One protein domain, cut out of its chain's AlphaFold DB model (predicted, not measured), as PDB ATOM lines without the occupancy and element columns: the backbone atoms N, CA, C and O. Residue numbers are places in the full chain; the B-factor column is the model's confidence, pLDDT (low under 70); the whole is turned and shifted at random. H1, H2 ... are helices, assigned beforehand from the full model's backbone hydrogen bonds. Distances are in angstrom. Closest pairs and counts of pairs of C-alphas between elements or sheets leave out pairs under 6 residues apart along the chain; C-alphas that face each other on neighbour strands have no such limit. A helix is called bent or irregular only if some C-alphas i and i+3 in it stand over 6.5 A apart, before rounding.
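This is residues 2 to 38 and 46 to 139 of the 267 residues of an uncharacterized protein of Pseudogymnoascus sp. VKM F-4517 (FW-2822) (UniProt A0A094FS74). A short helix, H4, makes the core of a crossed cluster: H1, H2, H3 and H7 pack round it, and H3, the longest helix, makes a hairpin with it. H5 lies to one side, near H1, while H6 runs alongside H7, close to H2. The 131 printed residues have seven named helices, H1 to H7 in chain order, and no named strand: all helix. The whole is compact, with a radius of gyration of the C-alphas of 14.5 A and spans of 46 by 32 by 26 A.

H1, residues 2 to 12, touches the hub H4, residues 70 to 79, at a steep tilt of 65 degrees; the closest C-alphas, of Val 8 and Ala 75, are 5.6 A apart. H2, residues 17 to 31, touches H4 with closest C-alphas Leu 23 and Leu 78, 6.0 A apart. With residues 29 to 30 alone H2 touches H3, residues 46 to 68, about perpendicular at 90 degrees; the closest C-alphas, of Ala 30 and Arg 59, are 4.7 A apart. H3 and H4 form a helical hairpin at a shallow tilt of 30 degrees, closest at C-alphas Gln 66 and Phe 73, 5.0 A. H5, residues 91 to 100, touches no helix. H6, residues 110 to 123, is close but not clearly touching H7, residues 129 to 138, closest at C-alphas Glu 113 and Met 135, 7.7 A. H7 touches H4, closest at C-alphas Cys 70 and Tyr 134, 6.4 A. Every O i to N i+4 pair is within hydrogen-bond range in H1, H3, H6 and H7, against 9 of 11 in H2, 4 of 6 in H4 and 2 of 6 in H5, where 4 of 7 O i to N i+3 pairs are.

H1 begins at C-alpha 2 (157.538, 318.771, 279.510). H2, 20.7 A long, is irregular, with C-alphas 18 and 21 7.1 A apart. H3 measures 33.4 A and H6 20.1 A. H7 ends at C-alpha 138 (178.392, 321.283, 269.977).

The C-alphas farthest apart, of Arg 38 and Asp 102, are 47.9 A apart. Residues 39 to 45 are not printed, a gap of 17.8 A between C-alphas 38 and 46. The link from H4 to H5 is long. The pLDDT is under 70 at residues 2 to 5, 12, 34 to 38 and 89 to 108.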
ATOM      1  N   LYS A   2     158.225 318.711 280.836       51.25
ATOM      2  CA  LYS A   2     157.538 318.771 279.510       51.25
ATOM      3  C   LYS A   2     157.879 319.999 278.628       51.25
ATOM      4  O   LYS A   2     157.979 319.823 277.416       51.25
ATOM      5  N   PRO A   3     158.091 321.212 279.186       65.50
ATOM      6  CA  PRO A   3     158.486 322.373 278.389       65.50
ATOM      7  C   PRO A   3     159.885 322.248 277.777       65.50
ATOM      8  O   PRO A   3     160.076 322.692 276.657       65.50
ATOM      9  N   LEU A   4     160.837 321.621 278.482       69.19
ATOM     10  CA  LEU A   4     162.209 321.438 277.998       69.19
ATOM     11  C   LEU A   4     162.254 320.448 276.836       69.19
ATOM     12  O   LEU A   4     162.861 320.768 275.827       69.19
ATOM     13  N   LEU A   5     161.555 319.307 276.930       66.50
ATOM     14  CA  LEU A   5     161.502 318.327 275.831       66.50
ATOM     15  C   LEU A   5     160.929 318.946 274.564       66.50
ATOM     16  O   LEU A   5     161.537 318.863 273.507       66.50
ATOM     17  N   ARG A   6     159.789 319.635 274.686       72.38
ATOM     18  CA  ARG A   6     159.187 320.343 273.554       72.38
ATOM     19  C   ARG A   6     160.173 321.325 272.925       72.38
ATOM     20  O   ARG A   6     160.254 321.409 271.708       72.38
ATOM     21  N   LEU A   7     160.912 322.052 273.756       75.38
ATOM     22  CA  LEU A   7     161.848 323.053 273.281       75.38
ATOM     23  C   LEU A   7     163.079 322.432 272.615       75.38
ATOM     24  O   LEU A   7     163.537 322.968 271.615       75.38
ATOM     25  N   VAL A   8     163.567 321.294 273.117       73.75
ATOM     26  CA  VAL A   8     164.619 320.497 272.468       73.75
ATOM     27  C   VAL A   8     164.184 320.060 271.064       73.75
ATOM     28  O   VAL A   8     164.959 320.200 270.117       73.75
ATOM     29  N   GLU A   9     162.926 319.648 270.889       72.06
ATOM     30  CA  GLU A   9     162.433 319.282 269.553       72.06
ATOM     31  C   GLU A   9     162.210 320.489 268.648       72.06
ATOM     32  O   GLU A   9     162.479 320.413 267.451       72.06
ATOM     33  N   GLU A  10     161.786 321.626 269.202       75.31
ATOM     34  CA  GLU A  10     161.666 322.874 268.447       75.31
ATOM     35  C   GLU A  10     163.034 323.374 267.949       75.31
ATOM     36  O   GLU A  10     163.141 323.789 266.796       75.31
ATOM     37  N   ILE A  11     164.091 323.302 268.768       74.81
ATOM     38  CA  ILE A  11     165.438 323.755 268.372       74.81
ATOM     39  C   ILE A  11     166.178 322.759 267.471       74.81
ATOM     40  O   ILE A  11     167.163 323.147 266.838       74.81
ATOM     41  N   ARG A  12     165.708 321.507 267.361       69.75
ATOM     42  CA  ARG A  12     166.287 320.476 266.478       69.75
ATOM     43  C   ARG A  12     166.365 320.940 265.022       69.75
ATOM     44  O   ARG A  12     167.324 320.634 264.321       69.75
ATOM     45  N   HIS A  13     165.378 321.715 264.579       71.94
ATOM     46  CA  HIS A  13     165.290 322.246 263.216       71.94
ATOM     47  C   HIS A  13     165.860 323.668 263.077       71.94
ATOM     48  O   HIS A  13     165.633 324.336 262.069       71.94
ATOM     49  N   GLY A  14     166.611 324.125 264.081       76.62
ATOM     50  CA  GLY A  14     167.115 325.488 264.190       76.62
ATOM     51  C   GLY A  14     166.257 326.342 265.120       76.62
ATOM     52  O   GLY A  14     165.072 326.094 265.318       76.62
ATOM     53  N   ILE A  15     166.869 327.365 265.717       83.88
ATOM     54  CA  ILE A  15     166.210 328.208 266.722       83.88
ATOM     55  C   ILE A  15     165.231 329.186 266.047       83.88
ATOM     56  O   ILE A  15     165.679 330.061 265.293       83.88
ATOM     57  N   PRO A  16     163.922 329.134 266.364       85.81
ATOM     58  CA  PRO A  16     162.949 330.094 265.849       85.81
ATOM     59  C   PRO A  16     163.305 331.555 266.164       85.81
ATOM     60  O   PRO A  16     163.777 331.878 267.255       85.81
ATOM     61  N   SER A  17     163.011 332.464 265.231       87.44
ATOM     62  CA  SER A  17     163.383 333.890 265.316       87.44
ATOM     63  C   SER A  17     162.866 334.612 266.561       87.44
ATOM     64  O   SER A  17     163.554 335.471 267.112       87.44
ATOM     65  N   HIS A  18     161.685 334.237 267.054       88.44
ATOM     66  CA  HIS A  18     161.092 334.841 268.248       88.44
ATOM     67  C   HIS A  18     161.901 334.575 269.530       88.44
ATOM     68  O   HIS A  18     161.780 335.336 270.487       88.44
ATOM     69  N   TYR A  19     162.774 333.562 269.543       89.06
ATOM     70  CA  TYR A  19     163.681 333.308 270.662       89.06
ATOM     71  C   TYR A  19     164.986 334.108 270.587       89.06
ATOM     72  O   TYR A  19     165.705 334.176 271.580       89.06
ATOM     73  N   HIS A  20     165.332 334.720 269.448       91.50
ATOM     74  CA  HIS A  20     166.682 335.258 269.220       91.50
ATOM     75  C   HIS A  20     167.057 336.384 270.186       91.50
ATOM     76  O   HIS A  20     168.180 336.409 270.684       91.50
ATOM     77  N   VAL A  21     166.131 337.299 270.480       91.50
ATOM     78  CA  VAL A  21     166.391 338.429 271.393       91.50
ATOM     79  C   VAL A  21     166.659 337.929 272.812       91.50
ATOM     80  O   VAL A  21     167.627 338.338 273.457       91.50
ATOM     81  N   ASP A  22     165.817 337.016 273.287       91.00
ATOM     82  CA  ASP A  22     165.923 336.436 274.620       91.00
ATOM     83  C   ASP A  22     167.165 335.567 274.764       91.00
ATOM     84  O   ASP A  22     167.901 335.708 275.743       91.00
ATOM     85  N   LEU A  23     167.426 334.721 273.768       91.69
ATOM     86  CA  LEU A  23     168.624 333.901 273.696       91.69
ATOM     87  C   LEU A  23     169.866 334.773 273.797       91.69
ATOM     88  O   LEU A  23     170.702 334.557 274.667       91.69
ATOM     89  N   GLU A  24     169.967 335.801 272.961       93.44
ATOM     90  CA  GLU A  24     171.132 336.670 272.941       93.44
ATOM     91  C   GLU A  24     171.357 337.373 274.285       93.44
ATOM     92  O   GLU A  24     172.481 337.416 274.788       93.44
ATOM     93  N   ASN A  25     170.294 337.914 274.886       92.12
ATOM     94  CA  ASN A  25     170.387 338.582 276.181       92.12
ATOM     95  C   ASN A  25     170.854 337.615 277.277       92.12
ATOM     96  O   ASN A  25     171.671 337.984 278.121       92.12
ATOM     97  N   ARG A  26     170.373 336.369 277.262       94.38
ATOM     98  CA  ARG A  26     170.733 335.361 278.266       94.38
ATOM     99  C   ARG A  26     172.126 334.777 278.029       94.38
ATOM    100  O   ARG A  26     172.861 334.602 278.997       94.38
ATOM    101  N   LEU A  27     172.550 334.593 276.779       93.81
ATOM    102  CA  LEU A  27     173.933 334.241 276.439       93.81
ATOM    103  C   LEU A  27     174.907 335.339 276.878       93.81
ATOM    104  O   LEU A  27     175.962 335.042 277.426       93.81
ATOM    105  N   ALA A  28     174.534 336.614 276.741       92.00
ATOM    106  CA  ALA A  28     175.328 337.719 277.276       92.00
ATOM    107  C   ALA A  28     175.404 337.696 278.818       92.00
ATOM    108  O   ALA A  28     176.418 338.094 279.393       92.00
ATOM    109  N   ILE A  29     174.371 337.199 279.507       90.62
ATOM    110  CA  ILE A  29     174.422 336.956 280.957       90.62
ATOM    111  C   ILE A  29     175.351 335.783 281.285       90.62
ATOM    112  O   ILE A  29     176.092 335.881 282.258       90.62
ATOM    113  N   ALA A  30     175.342 334.699 280.508       91.44
ATOM    114  CA  ALA A  30     176.209 333.544 280.741       91.44
ATOM    115  C   ALA A  30     177.685 333.866 280.431       91.44
ATOM    116  O   ALA A  30     178.544 333.828 281.317       91.44
ATOM    117  N   TRP A  31     177.963 334.271 279.192       90.56
ATOM    118  CA  TRP A  31     179.304 334.369 278.610       90.56
ATOM    119  C   TRP A  31     179.842 335.799 278.483       90.56
ATOM    120  O   TRP A  31     181.026 335.991 278.209       90.56
ATOM    121  N   GLY A  32     179.016 336.826 278.686       85.56
ATOM    122  CA  GLY A  32     179.479 338.214 278.626       85.56
ATOM    123  C   GLY A  32     180.460 338.569 279.745       85.56
ATOM    124  O   GLY A  32     180.579 337.863 280.752       85.56
ATOM    125  N   GLU A  33     181.139 339.705 279.607       77.88
ATOM    126  CA  GLU A  33     182.011 340.215 280.664       77.88
ATOM    127  C   GLU A  33     181.233 340.548 281.945       77.88
ATOM    128  O   GLU A  33     180.094 341.035 281.935       77.88
ATOM    129  N   ARG A  34     181.871 340.321 283.100       67.00
ATOM    130  CA  ARG A  34     181.330 340.792 284.378       67.00
ATOM    131  C   ARG A  34     181.400 342.314 284.407       67.00
ATOM    132  O   ARG A  34     182.488 342.881 284.448       67.00
ATOM    133  N   LYS A  35     180.242 342.968 284.530       62.91
ATOM    134  CA  LYS A  35     180.142 344.393 284.883       62.91
ATOM    135  C   LYS A  35     180.651 344.604 286.319       62.91
ATOM    136  O   LYS A  35     179.855 344.724 287.254       62.91
ATOM    137  N   ARG A  36     181.975 344.582 286.518       54.09
ATOM    138  CA  ARG A  36     182.618 344.907 287.799       54.09
ATOM    139  C   ARG A  36     182.277 346.355 288.149       54.09
ATOM    140  O   ARG A  36     182.278 347.226 287.279       54.09
ATOM    141  N   LYS A  37     181.950 346.609 289.419       52.59
ATOM    142  CA  LYS A  37     181.768 347.975 289.919       52.59
ATOM    143  C   LYS A  37     183.084 348.721 289.701       52.59
ATOM    144  O   LYS A  37     184.102 348.317 290.254       52.59
ATOM    145  N   ARG A  38     183.064 349.801 288.922       52.34
ATOM    146  CA  ARG A  38     184.047 350.861 289.133       52.34
ATOM    147  C   ARG A  38     183.617 351.566 290.414       52.34
ATOM    148  O   ARG A  38     182.433 351.869 290.563       52.34
ATOM    149  N   ARG A  46     167.587 350.510 293.820       76.88
ATOM    150  CA  ARG A  46     167.127 349.220 294.360       76.88
ATOM    151  C   ARG A  46     166.715 348.240 293.251       76.88
ATOM    152  O   ARG A  46     167.021 347.055 293.350       76.88
ATOM    153  N   GLY A  47     166.073 348.739 292.190       78.75
ATOM    154  CA  GLY A  47     165.677 347.937 291.028       78.75
ATOM    155  C   GLY A  47     166.877 347.385 290.256       78.75
ATOM    156  O   GLY A  47     166.938 346.187 289.990       78.75
ATOM    157  N   GLU A  48     167.880 348.217 289.981       80.00
ATOM    158  CA  GLU A  48     169.104 347.798 289.282       80.00
ATOM    159  C   GLU A  48     169.928 346.790 290.095       80.00
ATOM    160  O   GLU A  48     170.509 345.860 289.534       80.00
ATOM    161  N   ASN A  49     169.957 346.930 291.424       79.38
ATOM    162  CA  ASN A  49     170.600 345.952 292.304       79.38
ATOM    163  C   ASN A  49     169.886 344.596 292.268       79.38
ATOM    164  O   ASN A  49     170.546 343.554 292.239       79.38
ATOM    165  N   LEU A  50     168.551 344.594 292.221       81.94
ATOM    166  CA  LEU A  50     167.767 343.367 292.117       81.94
ATOM    167  C   LEU A  50     167.998 342.662 290.774       81.94
ATOM    168  O   LEU A  50     168.191 341.447 290.753       81.94
ATOM    169  N   VAL A  51     168.025 343.412 289.667       83.94
ATOM    170  CA  VAL A  51     168.331 342.870 288.331       83.94
ATOM    171  C   VAL A  51     169.733 342.266 288.309       83.94
ATOM    172  O   VAL A  51     169.878 341.099 287.962       83.94
ATOM    173  N   ALA A  52     170.743 342.997 288.783       80.50
ATOM    174  CA  ALA A  52     172.115 342.494 288.826       80.50
ATOM    175  C   ALA A  52     172.263 341.239 289.704       80.50
ATOM    176  O   ALA A  52     173.028 340.336 289.374       80.50
ATOM    177  N   THR A  53     171.522 341.159 290.813       79.50
ATOM    178  CA  THR A  53     171.515 339.972 291.680       79.50
ATOM    179  C   THR A  53     170.939 338.760 290.947       79.50
ATOM    180  O   THR A  53     171.536 337.685 290.975       79.50
ATOM    181  N   ARG A  54     169.823 338.942 290.227       86.12
ATOM    182  CA  ARG A  54     169.206 337.892 289.402       86.12
ATOM    183  C   ARG A  54     170.120 337.449 288.268       86.12
ATOM    184  O   ARG A  54     170.310 336.256 288.094       86.12
ATOM    185  N   GLU A  55     170.724 338.383 287.538       88.62
ATOM    186  CA  GLU A  55     171.673 338.074 286.460       88.62
ATOM    187  C   GLU A  55     172.905 337.324 286.981       88.62
ATOM    188  O   GLU A  55     173.356 336.369 286.354       88.62
ATOM    189  N   ASN A  56     173.432 337.705 288.149       82.81
ATOM    190  CA  ASN A  56     174.549 336.995 288.769       82.81
ATOM    191  C   ASN A  56     174.172 335.562 289.149       82.81
ATOM    192  O   ASN A  56     174.953 334.646 288.894       82.81
ATOM    193  N   ARG A  57     172.984 335.360 289.731       85.50
ATOM    194  CA  ARG A  57     172.489 334.020 290.064       85.50
ATOM    195  C   ARG A  57     172.243 333.192 288.804       85.50
ATOM    196  O   ARG A  57     172.709 332.064 288.732       85.50
ATOM    197  N   ALA A  58     171.586 333.775 287.806       89.38
ATOM    198  CA  ALA A  58     171.310 333.136 286.527       89.38
ATOM    199  C   ALA A  58     172.589 332.708 285.812       89.38
ATOM    200  O   ALA A  58     172.662 331.580 285.354       89.38
ATOM    201  N   ARG A  59     173.631 333.552 285.796       90.12
ATOM    202  CA  ARG A  59     174.938 333.176 285.240       90.12
ATOM    203  C   ARG A  59     175.476 331.899 285.886       90.12
ATOM    204  O   ARG A  59     175.932 331.026 285.166       90.12
ATOM    205  N   ILE A  60     175.431 331.793 287.217       82.19
ATOM    206  CA  ILE A  60     175.924 330.598 287.924       82.19
ATOM    207  C   ILE A  60     175.147 329.359 287.469       82.19
ATOM    208  O   ILE A  60     175.763 328.377 287.081       82.19
ATOM    209  N   ILE A  61     173.815 329.435 287.457       87.19
ATOM    210  CA  ILE A  61     172.962 328.305 287.071       87.19
ATOM    211  C   ILE A  61     173.137 327.936 285.590       87.19
ATOM    212  O   ILE A  61     173.213 326.760 285.267       87.19
ATOM    213  N   TYR A  62     173.242 328.918 284.689       90.44
ATOM    214  CA  TYR A  62     173.482 328.674 283.265       90.44
ATOM    215  C   TYR A  62     174.816 327.973 283.020       90.44
ATOM    216  O   TYR A  62     174.861 327.031 282.241       90.44
ATOM    217  N   LEU A  63     175.891 328.418 283.676       85.44
ATOM    218  CA  LEU A  63     177.200 327.787 283.518       85.44
ATOM    219  C   LEU A  63     177.215 326.376 284.114       85.44
ATOM    220  O   LEU A  63     177.736 325.478 283.474       85.44
ATOM    221  N   GLN A  64     176.558 326.159 285.258       82.62
ATOM    222  CA  GLN A  64     176.371 324.811 285.801       82.62
ATOM    223  C   GLN A  64     175.610 323.913 284.824       82.62
ATOM    224  O   GLN A  64     176.076 322.829 284.520       82.62
ATOM    225  N   ALA A  65     174.488 324.377 284.266       82.94
ATOM    226  CA  ALA A  65     173.741 323.608 283.270       82.94
ATOM    227  C   ALA A  65     174.587 323.279 282.024       82.94
ATOM    228  O   ALA A  65     174.428 322.206 281.455       82.94
ATOM    229  N   GLN A  66     175.488 324.181 281.612       84.88
ATOM    230  CA  GLN A  66     176.436 323.932 280.523       84.88
ATOM    231  C   GLN A  66     177.472 322.862 280.872       84.88
ATOM    232  O   GLN A  66     177.776 322.028 280.020       84.88
ATOM    233  N   ASP A  67     178.029 322.930 282.082       76.38
ATOM    234  CA  ASP A  67     179.045 321.994 282.561       76.38
ATOM    235  C   ASP A  67     178.459 320.582 282.745       76.38
ATOM    236  O   ASP A  67     179.161 319.606 282.496       76.38
ATOM    237  N   GLU A  68     177.180 320.476 283.124       76.06
ATOM    238  CA  GLU A  68     176.452 319.201 283.209       76.06
ATOM    239  C   GLU A  68     176.117 318.640 281.814       76.06
ATOM    240  O   GLU A  68     176.409 317.484 281.523       76.06
ATOM    241  N   ASP A  69     175.512 319.445 280.930       75.50
ATOM    242  CA  ASP A  69     175.134 318.995 279.586       75.50
ATOM    243  C   ASP A  69     175.045 320.163 278.586       75.50
ATOM    244  O   ASP A  69     174.122 320.988 278.599       75.50
ATOM    245  N   CYS A  70     175.993 320.198 277.646       76.88
ATOM    246  CA  CYS A  70     176.042 321.210 276.592       76.88
ATOM    247  C   CYS A  70     174.850 321.146 275.616       76.88
ATOM    248  O   CYS A  70     174.438 322.188 275.108       76.88
ATOM    249  N   LEU A  71     174.264 319.978 275.350       72.56
ATOM    250  CA  LEU A  71     173.085 319.861 274.481       72.56
ATOM    251  C   LEU A  71     171.860 320.461 275.173       72.56
ATOM    252  O   LEU A  71     171.131 321.272 274.590       72.56
ATOM    253  N   LEU A  72     171.661 320.111 276.441       78.44
ATOM    254  CA  LEU A  72     170.525 320.587 277.224       78.44
ATOM    255  C   LEU A  72     170.649 322.051 277.630       78.44
ATOM    256  O   LEU A  72     169.626 322.720 277.793       78.44
ATOM    257  N   PHE A  73     171.865 322.583 277.736       85.81
ATOM    258  CA  PHE A  73     172.108 323.986 278.051       85.81
ATOM    259  C   PHE A  73     171.329 324.953 277.155       85.81
ATOM    260  O   PHE A  73     170.748 325.922 277.648       85.81
ATOM    261  N   LEU A  74     171.280 324.708 275.843       86.25
ATOM    262  CA  LEU A  74     170.604 325.618 274.917       86.25
ATOM    263  C   LEU A  74     169.087 325.623 275.129       86.25
ATOM    264  O   LEU A  74     168.453 326.679 275.120       86.25
ATOM    265  N   ALA A  75     168.500 324.454 275.377       84.50
ATOM    266  CA  ALA A  75     167.090 324.364 275.730       84.50
ATOM    267  C   ALA A  75     166.822 324.993 277.105       84.50
ATOM    268  O   ALA A  75     165.836 325.710 277.299       84.50
ATOM    269  N   PHE A  76     167.735 324.787 278.050       86.69
ATOM    270  CA  PHE A  76     167.660 325.350 279.387       86.69
ATOM    271  C   PHE A  76     167.675 326.874 279.377       86.69
ATOM    272  O   PHE A  76     166.788 327.502 279.956       86.69
ATOM    273  N   ILE A  77     168.634 327.486 278.681       90.31
ATOM    274  CA  ILE A  77     168.783 328.940 278.671       90.31
ATOM    275  C   ILE A  77     167.583 329.631 278.009       90.31
ATOM    276  O   ILE A  77     167.220 330.747 278.382       90.31
ATOM    277  N   LEU A  78     166.917 328.960 277.070       88.56
ATOM    278  CA  LEU A  78     165.681 329.427 276.449       88.56
ATOM    279  C   LEU A  78     164.464 329.261 277.373       88.56
ATOM    280  O   LEU A  78     163.657 330.187 277.499       88.56
ATOM    281  N   ALA A  79     164.356 328.136 278.076       86.19
ATOM    282  CA  ALA A  79     163.232 327.851 278.968       86.19
ATOM    283  C   ALA A  79     163.279 328.651 280.284       86.19
ATOM    284  O   ALA A  79     162.237 329.061 280.802       86.19
ATOM    285  N   TYR A  80     164.473 328.917 280.820       88.06
ATOM    286  CA  TYR A  80     164.645 329.543 282.129       88.06
ATOM    287  C   TYR A  80     165.151 330.974 281.993       88.06
ATOM    288  O   TYR A  80     166.234 331.236 281.483       88.06
ATOM    289  N   SER A  81     164.342 331.922 282.467       90.56
ATOM    290  CA  SER A  81     164.728 333.332 282.544       90.56
ATOM    291  C   SER A  81     165.629 333.597 283.761       90.56
ATOM    292  O   SER A  81     165.601 332.827 284.729       90.56
ATOM    293  N   PRO A  82     166.330 334.748 283.823       90.38
ATOM    294  CA  PRO A  82     167.100 335.115 285.010       90.38
ATOM    295  C   PRO A  82     166.264 335.203 286.292       90.38
ATOM    296  O   PRO A  82     166.775 334.998 287.390       90.38
ATOM    297  N   ARG A  83     164.964 335.502 286.166       87.75
ATOM    298  CA  ARG A  83     164.032 335.494 287.297       87.75
ATOM    299  C   ARG A  83     163.759 334.070 287.780       87.75
ATOM    300  O   ARG A  83     163.709 333.856 288.984       87.75
ATOM    301  N   SER A  84     163.607 333.125 286.857       86.12
ATOM    302  CA  SER A  84     163.323 331.715 287.151       86.12
ATOM    303  C   SER A  84     164.521 330.990 287.775       86.12
ATOM    304  O   SER A  84     164.335 330.042 288.524       86.12
ATOM    305  N   CYS A  85     165.746 331.458 287.516       83.75
ATOM    306  CA  CYS A  85     166.975 330.871 288.064       83.75
ATOM    307  C   CYS A  85     167.196 331.145 289.562       83.75
ATOM    308  O   CYS A  85     168.123 330.593 290.152       83.75
ATOM    309  N   VAL A  86     166.408 332.032 290.184       78.94
ATOM    310  CA  VAL A  86     166.590 332.388 291.602       78.94
ATOM    311  C   VAL A  86     166.303 331.191 292.507       78.94
ATOM    312  O   VAL A  86     167.116 330.895 293.381       78.94
ATOM    313  N   ASP A  87     165.214 330.477 292.230       75.06
ATOM    314  CA  ASP A  87     164.725 329.363 293.049       75.06
ATOM    315  C   ASP A  87     165.069 327.986 292.452       75.06
ATOM    316  O   ASP A  87     164.661 326.954 292.979       75.06
ATOM    317  N   PHE A  88     165.817 327.958 291.344       76.06
ATOM    318  CA  PHE A  88     166.136 326.729 290.623       76.06
ATOM    319  C   PHE A  88     167.117 325.845 291.405       76.06
ATOM    320  O   PHE A  88     168.154 326.323 291.884       76.06
ATOM    321  N   LYS A  89     166.804 324.548 291.497       69.50
ATOM    322  CA  LYS A  89     167.668 323.519 292.081       69.50
ATOM    323  C   LYS A  89     168.263 322.660 290.971       69.50
ATOM    324  O   LYS A  89     167.534 322.025 290.222       69.50
ATOM    325  N   THR A  90     169.590 322.597 290.910       61.69
ATOM    326  CA  THR A  90     170.339 321.863 289.877       61.69
ATOM    327  C   THR A  90     170.037 320.358 289.873       61.69
ATOM    328  O   THR A  90     170.138 319.720 288.836       61.69
ATOM    329  N   THR A  91     169.571 319.796 290.993       62.38
ATOM    330  CA  THR A  91     169.141 318.390 291.093       62.38
ATOM    331  C   THR A  91     167.968 318.047 290.168       62.38
ATOM    332  O   THR A  91     167.890 316.923 289.697       62.38
ATOM    333  N   GLU A  92     167.096 319.011 289.842       61.22
ATOM    334  CA  GLU A  92     165.988 318.820 288.886       61.22
ATOM    335  C   GLU A  92     166.466 318.749 287.421       61.22
ATOM    336  O   GLU A  92     165.697 318.383 286.532       61.22
ATOM    337  N   PHE A  93     167.718 319.134 287.152       63.00
ATOM    338  CA  PHE A  93     168.335 319.104 285.824       63.00
ATOM    339  C   PHE A  93     168.956 317.733 285.509       63.00
ATOM    340  O   PHE A  93     168.854 317.265 284.380       63.00
ATOM    341  N   VAL A  94     169.527 317.064 286.518       57.22
ATOM    342  CA  VAL A  94     170.209 315.763 286.381       57.22
ATOM    343  C   VAL A  94     169.225 314.639 286.040       57.22
ATOM    344  O   VAL A  94     169.467 313.879 285.113       57.22
ATOM    345  N   GLU A  95     168.051 314.593 286.677       58.00
ATOM    346  CA  GLU A  95     167.003 313.599 286.358       58.00
ATOM    347  C   GLU A  95     166.466 313.721 284.913       58.00
ATOM    348  O   GLU A  95     165.826 312.812 284.389       58.00
ATOM    349  N   PHE A  96     166.702 314.861 284.253       58.75
ATOM    350  CA  PHE A  96     166.302 315.118 282.869       58.75
ATOM    351  C   PHE A  96     167.369 314.691 281.846       58.75
ATOM    352  O   PHE A  96     167.023 314.360 280.710       58.75
ATOM    353  N   HIS A  97     168.641 314.682 282.254       57.62
ATOM    354  CA  HIS A  97     169.792 314.263 281.451       57.62
ATOM    355  C   HIS A  97     169.679 312.790 281.028       57.62
ATOM    356  O   HIS A  97     169.781 312.486 279.838       57.62
ATOM    357  N   ASP A  98     169.312 311.910 281.966       56.41
ATOM    358  CA  ASP A  98     169.179 310.465 281.731       56.41
ATOM    359  C   ASP A  98     168.104 310.111 280.679       56.41
ATOM    360  O   ASP A  98     168.234 309.124 279.966       56.41
ATOM    361  N   TYR A  99     167.054 310.931 280.520       55.16
ATOM    362  CA  TYR A  99     165.984 310.696 279.533       55.16
ATOM    363  C   TYR A  99     166.314 311.244 278.129       55.16
ATOM    364  O   TYR A  99     165.837 310.729 277.114       55.16
ATOM    365  N   ALA A 100     167.094 312.327 278.056       54.19
ATOM    366  CA  ALA A 100     167.439 313.005 276.807       54.19
ATOM    367  C   ALA A 100     168.519 312.251 276.004       54.19
ATOM    368  O   ALA A 100     168.452 312.214 274.771       54.19
ATOM    369  N   LEU A 101     169.472 311.615 276.697       54.12
ATOM    370  CA  LEU A 101     170.583 310.865 276.098       54.12
ATOM    371  C   LEU A 101     170.129 309.678 275.236       54.12
ATOM    372  O   LEU A 101     170.716 309.438 274.182       54.12
ATOM    373  N   ASP A 102     169.043 309.000 275.613       49.09
ATOM    374  CA  ASP A 102     168.545 307.828 274.878       49.09
ATOM    375  C   ASP A 102     167.911 308.175 273.515       49.09
ATOM    376  O   ASP A 102     167.726 307.292 272.679       49.09
ATOM    377  N   ASN A 103     167.577 309.448 273.251       46.91
ATOM    378  CA  ASN A 103     166.772 309.834 272.080       46.91
ATOM    379  C   ASN A 103     167.361 310.955 271.203       46.91
ATOM    380  O   ASN A 103     166.829 311.218 270.119       46.91
ATOM    381  N   ILE A 104     168.433 311.634 271.626       53.59
ATOM    382  CA  ILE A 104     168.959 312.820 270.928       53.59
ATOM    383  C   ILE A 104     170.412 312.578 270.499       53.59
ATOM    384  O   ILE A 104     171.362 313.039 271.118       53.59
ATOM    385  N   GLN A 105     170.593 311.865 269.384       50.28
ATOM    386  CA  GLN A 105     171.907 311.681 268.743       50.28
ATOM    387  C   GLN A 105     172.292 312.804 267.755       50.28
ATOM    388  O   GLN A 105     173.326 312.713 267.092       50.28
ATOM    389  N   GLN A 106     171.491 313.866 267.599       54.66
ATOM    390  CA  GLN A 106     171.738 314.873 266.559       54.66
ATOM    391  C   GLN A 106     172.420 316.148 267.063       54.66
ATOM    392  O   GLN A 106     171.952 316.829 267.973       54.66
ATOM    393  N   ARG A 107     173.525 316.475 266.383       56.94
ATOM    394  CA  ARG A 107     174.288 317.725 266.481       56.94
ATOM    395  C   ARG A 107     173.398 318.922 266.123       56.94
ATOM    396  O   ARG A 107     172.584 318.833 265.205       56.94
ATOM    397  N   ALA A 108     173.576 320.042 266.823       60.91
ATOM    398  CA  ALA A 108     172.851 321.283 266.549       60.91
ATOM    399  C   ALA A 108     173.071 321.764 265.096       60.91
ATOM    400  O   ALA A 108     174.157 321.596 264.541       60.91
ATOM    401  N   SER A 109     172.041 322.354 264.472       73.12
ATOM    402  CA  SER A 109     172.069 322.670 263.033       73.12
ATOM    403  C   SER A 109     173.105 323.759 262.665       73.12
ATOM    404  O   SER A 109     173.392 324.638 263.492       73.12
ATOM    405  N   PRO A 110     173.636 323.774 261.424       78.25
ATOM    406  CA  PRO A 110     174.586 324.795 260.952       78.25
ATOM    407  C   PRO A 110     174.071 326.239 261.077       78.25
ATOM    408  O   PRO A 110     174.828 327.178 261.335       78.25
ATOM    409  N   GLU A 111     172.761 326.438 260.939       82.62
ATOM    410  CA  GLU A 111     172.097 327.732 261.109       82.62
ATOM    411  C   GLU A 111     172.225 328.231 262.552       82.62
ATOM    412  O   GLU A 111     172.458 329.420 262.787       82.62
ATOM    413  N   THR A 112     172.130 327.311 263.517       84.56
ATOM    414  CA  THR A 112     172.320 327.607 264.940       84.56
ATOM    415  C   THR A 112     173.766 328.004 265.219       84.56
ATOM    416  O   THR A 112     174.003 328.991 265.916       84.56
ATOM    417  N   GLU A 113     174.738 327.319 264.611       86.50
ATOM    418  CA  GLU A 113     176.156 327.682 264.715       86.50
ATOM    419  C   GLU A 113     176.407 329.118 264.227       86.50
ATOM    420  O   GLU A 113     177.035 329.933 264.913       86.50
ATOM    421  N   LYS A 114     175.883 329.453 263.039       89.12
ATOM    422  CA  LYS A 114     176.014 330.788 262.440       89.12
ATOM    423  C   LYS A 114     175.364 331.862 263.313       89.12
ATOM    424  O   LYS A 114     175.945 332.937 263.509       89.12
ATOM    425  N   LEU A 115     174.178 331.579 263.849       90.50
ATOM    426  CA  LEU A 115     173.455 332.479 264.742       90.50
ATOM    427  C   LEU A 115     174.261 332.777 266.014       90.50
ATOM    428  O   LEU A 115     174.471 333.946 266.346       90.50
ATOM    429  N   LEU A 116     174.769 331.740 266.685       90.25
ATOM    430  CA  LEU A 116     175.557 331.877 267.914       90.25
ATOM    431  C   LEU A 116     176.855 332.656 267.680       90.25
ATOM    432  O   LEU A 116     177.154 333.573 268.448       90.25
ATOM    433  N   LYS A 117     177.577 332.383 266.583       91.12
ATOM    434  CA  LYS A 117     178.766 333.164 266.189       91.12
ATOM    435  C   LYS A 117     178.444 334.644 266.003       91.12
ATOM    436  O   LYS A 117     179.178 335.507 266.483       91.12
ATOM    437  N   THR A 118     177.325 334.939 265.344       93.25
ATOM    438  CA  THR A 118     176.880 336.317 265.085       93.25
ATOM    439  C   THR A 118     176.563 337.044 266.393       93.25
ATOM    440  O   THR A 118     176.999 338.180 266.601       93.25
ATOM    441  N   MET A 119     175.854 336.385 267.316       93.94
ATOM    442  CA  MET A 119     175.566 336.920 268.650       93.94
ATOM    443  C   MET A 119     176.844 337.155 269.464       93.94
ATOM    444  O   MET A 119     176.979 338.204 270.092       93.94
ATOM    445  N   ALA A 120     177.794 336.221 269.411       90.88
ATOM    446  CA  ALA A 120     179.043 336.295 270.161       90.88
ATOM    447  C   ALA A 120     179.907 337.489 269.765       90.88
ATOM    448  O   ALA A 120     180.427 338.184 270.638       90.88
ATOM    449  N   ILE A 121     180.022 337.755 268.462       90.69
ATOM    450  CA  ILE A 121     180.727 338.933 267.945       90.69
ATOM    451  C   ILE A 121     179.989 340.203 268.376       90.69
ATOM    452  O   ILE A 121     180.589 341.097 268.967       90.69
ATOM    453  N   ARG A 122     178.671 340.266 268.145       90.56
ATOM    454  CA  ARG A 122     177.853 341.455 268.437       90.56
ATOM    455  C   ARG A 122     177.855 341.845 269.919       90.56
ATOM    456  O   ARG A 122     177.791 343.028 270.239       90.56
ATOM    457  N   ARG A 123     177.913 340.866 270.822       90.19
ATOM    458  CA  ARG A 123     177.907 341.075 272.279       90.19
ATOM    459  C   ARG A 123     179.290 340.993 272.924       90.19
ATOM    460  O   ARG A 123     179.382 341.181 274.134       90.19
ATOM    461  N   GLY A 124     180.339 340.732 272.144       87.12
ATOM    462  CA  GLY A 124     181.725 340.726 272.613       87.12
ATOM    463  C   GLY A 124     182.093 339.557 273.532       87.12
ATOM    464  O   GLY A 124     182.972 339.709 274.372       87.12
ATOM    465  N   PHE A 125     181.431 338.402 273.413       88.06
ATOM    466  CA  PHE A 125     181.789 337.184 274.162       88.06
ATOM    467  C   PHE A 125     182.431 336.097 273.289       88.06
ATOM    468  O   PHE A 125     182.629 334.974 273.739       88.06
ATOM    469  N   ASN A 126     182.804 336.418 272.049       84.50
ATOM    470  CA  ASN A 126     183.440 335.490 271.107       84.50
ATOM    471  C   ASN A 126     184.797 334.933 271.572       84.50
ATOM    472  O   ASN A 126     185.234 333.918 271.041       84.50
ATOM    473  N   GLN A 127     185.445 335.578 272.546       80.00
ATOM    474  CA  GLN A 127     186.682 335.109 273.188       80.00
ATOM    475  C   GLN A 127     186.437 334.478 274.571       80.00
ATOM    476  O   GLN A 127     187.382 334.119 275.270       80.00
ATOM    477  N   ASN A 128     185.178 334.366 275.013       83.88
ATOM    478  CA  ASN A 128     184.859 333.766 276.304       83.88
ATOM    479  C   ASN A 128     185.125 332.252 276.272       83.88
ATOM    480  O   ASN A 128     184.668 331.557 275.368       83.88
ATOM    481  N   LEU A 129     185.820 331.730 277.286       77.88
ATOM    482  CA  LEU A 129     186.201 330.314 277.350       77.88
ATOM    483  C   LEU A 129     184.998 329.361 277.381       77.88
ATOM    484  O   LEU A 129     185.019 328.350 276.690       77.88
ATOM    485  N   HIS A 130     183.934 329.686 278.122       81.88
ATOM    486  CA  HIS A 130     182.731 328.848 278.164       81.88
ATOM    487  C   HIS A 130     182.020 328.825 276.810       81.88
ATOM    488  O   HIS A 130     181.563 327.765 276.391       81.88
ATOM    489  N   TYR A 131     181.986 329.957 276.100       86.94
ATOM    490  CA  TYR A 131     181.485 330.012 274.726       86.94
ATOM    491  C   TYR A 131     182.345 329.164 273.778       86.94
ATOM    492  O   TYR A 131     181.806 328.371 273.014       86.94
ATOM    493  N   LEU A 132     183.674 329.291 273.830       82.06
ATOM    494  CA  LEU A 132     184.575 328.521 272.965       82.06
ATOM    495  C   LEU A 132     184.459 327.012 273.219       82.06
ATOM    496  O   LEU A 132     184.330 326.250 272.261       82.06
ATOM    497  N   ASN A 133     184.418 326.596 274.488       78.75
ATOM    498  CA  ASN A 133     184.206 325.200 274.879       78.75
ATOM    499  C   ASN A 133     182.852 324.680 274.385       78.75
ATOM    500  O   ASN A 133     182.780 323.592 273.816       78.75
ATOM    501  N   TYR A 134     181.791 325.476 274.544       85.12
ATOM    502  CA  TYR A 134     180.465 325.141 274.033       85.12
ATOM    503  C   TYR A 134     180.486 324.945 272.512       85.12
ATOM    504  O   TYR A 134     180.025 323.923 272.010       85.12
ATOM    505  N   MET A 135     181.077 325.890 271.771       84.19
ATOM    506  CA  MET A 135     181.161 325.820 270.310       84.19
ATOM    507  C   MET A 135     181.964 324.608 269.837       84.19
ATOM    508  O   MET A 135     181.563 323.959 268.879       84.19
ATOM    509  N   GLN A 136     183.067 324.278 270.512       79.88
ATOM    510  CA  GLN A 136     183.883 323.109 270.183       79.88
ATOM    511  C   GLN A 136     183.143 321.789 270.441       79.88
ATOM    512  O   GLN A 136     183.281 320.854 269.655       79.88
ATOM    513  N   THR A 137     182.360 321.725 271.518       76.69
ATOM    514  CA  THR A 137     181.611 320.525 271.922       76.69
ATOM    515  C   THR A 137     180.402 320.291 271.018       76.69
ATOM    516  O   THR A 137     180.160 319.174 270.568       76.69
ATOM    517  N   MET A 138     179.661 321.356 270.707       77.62
ATOM    518  CA  MET A 138     178.392 321.283 269.977       77.62
ATOM    519  C   MET A 138     178.557 321.332 268.457       77.62
ATOM    520  O   MET A 138     177.763 320.738 267.727       77.62
ATOM    521  N   PHE A 139     179.594 322.023 267.986       79.25
ATOM    522  CA  PHE A 139     179.919 322.198 266.572       79.25
ATOM    523  C   PHE A 139     181.392 321.850 266.342       79.25
ATOM    524  O   PHE A 139     182.194 322.715 265.962       79.25
TER     525      PHE A 139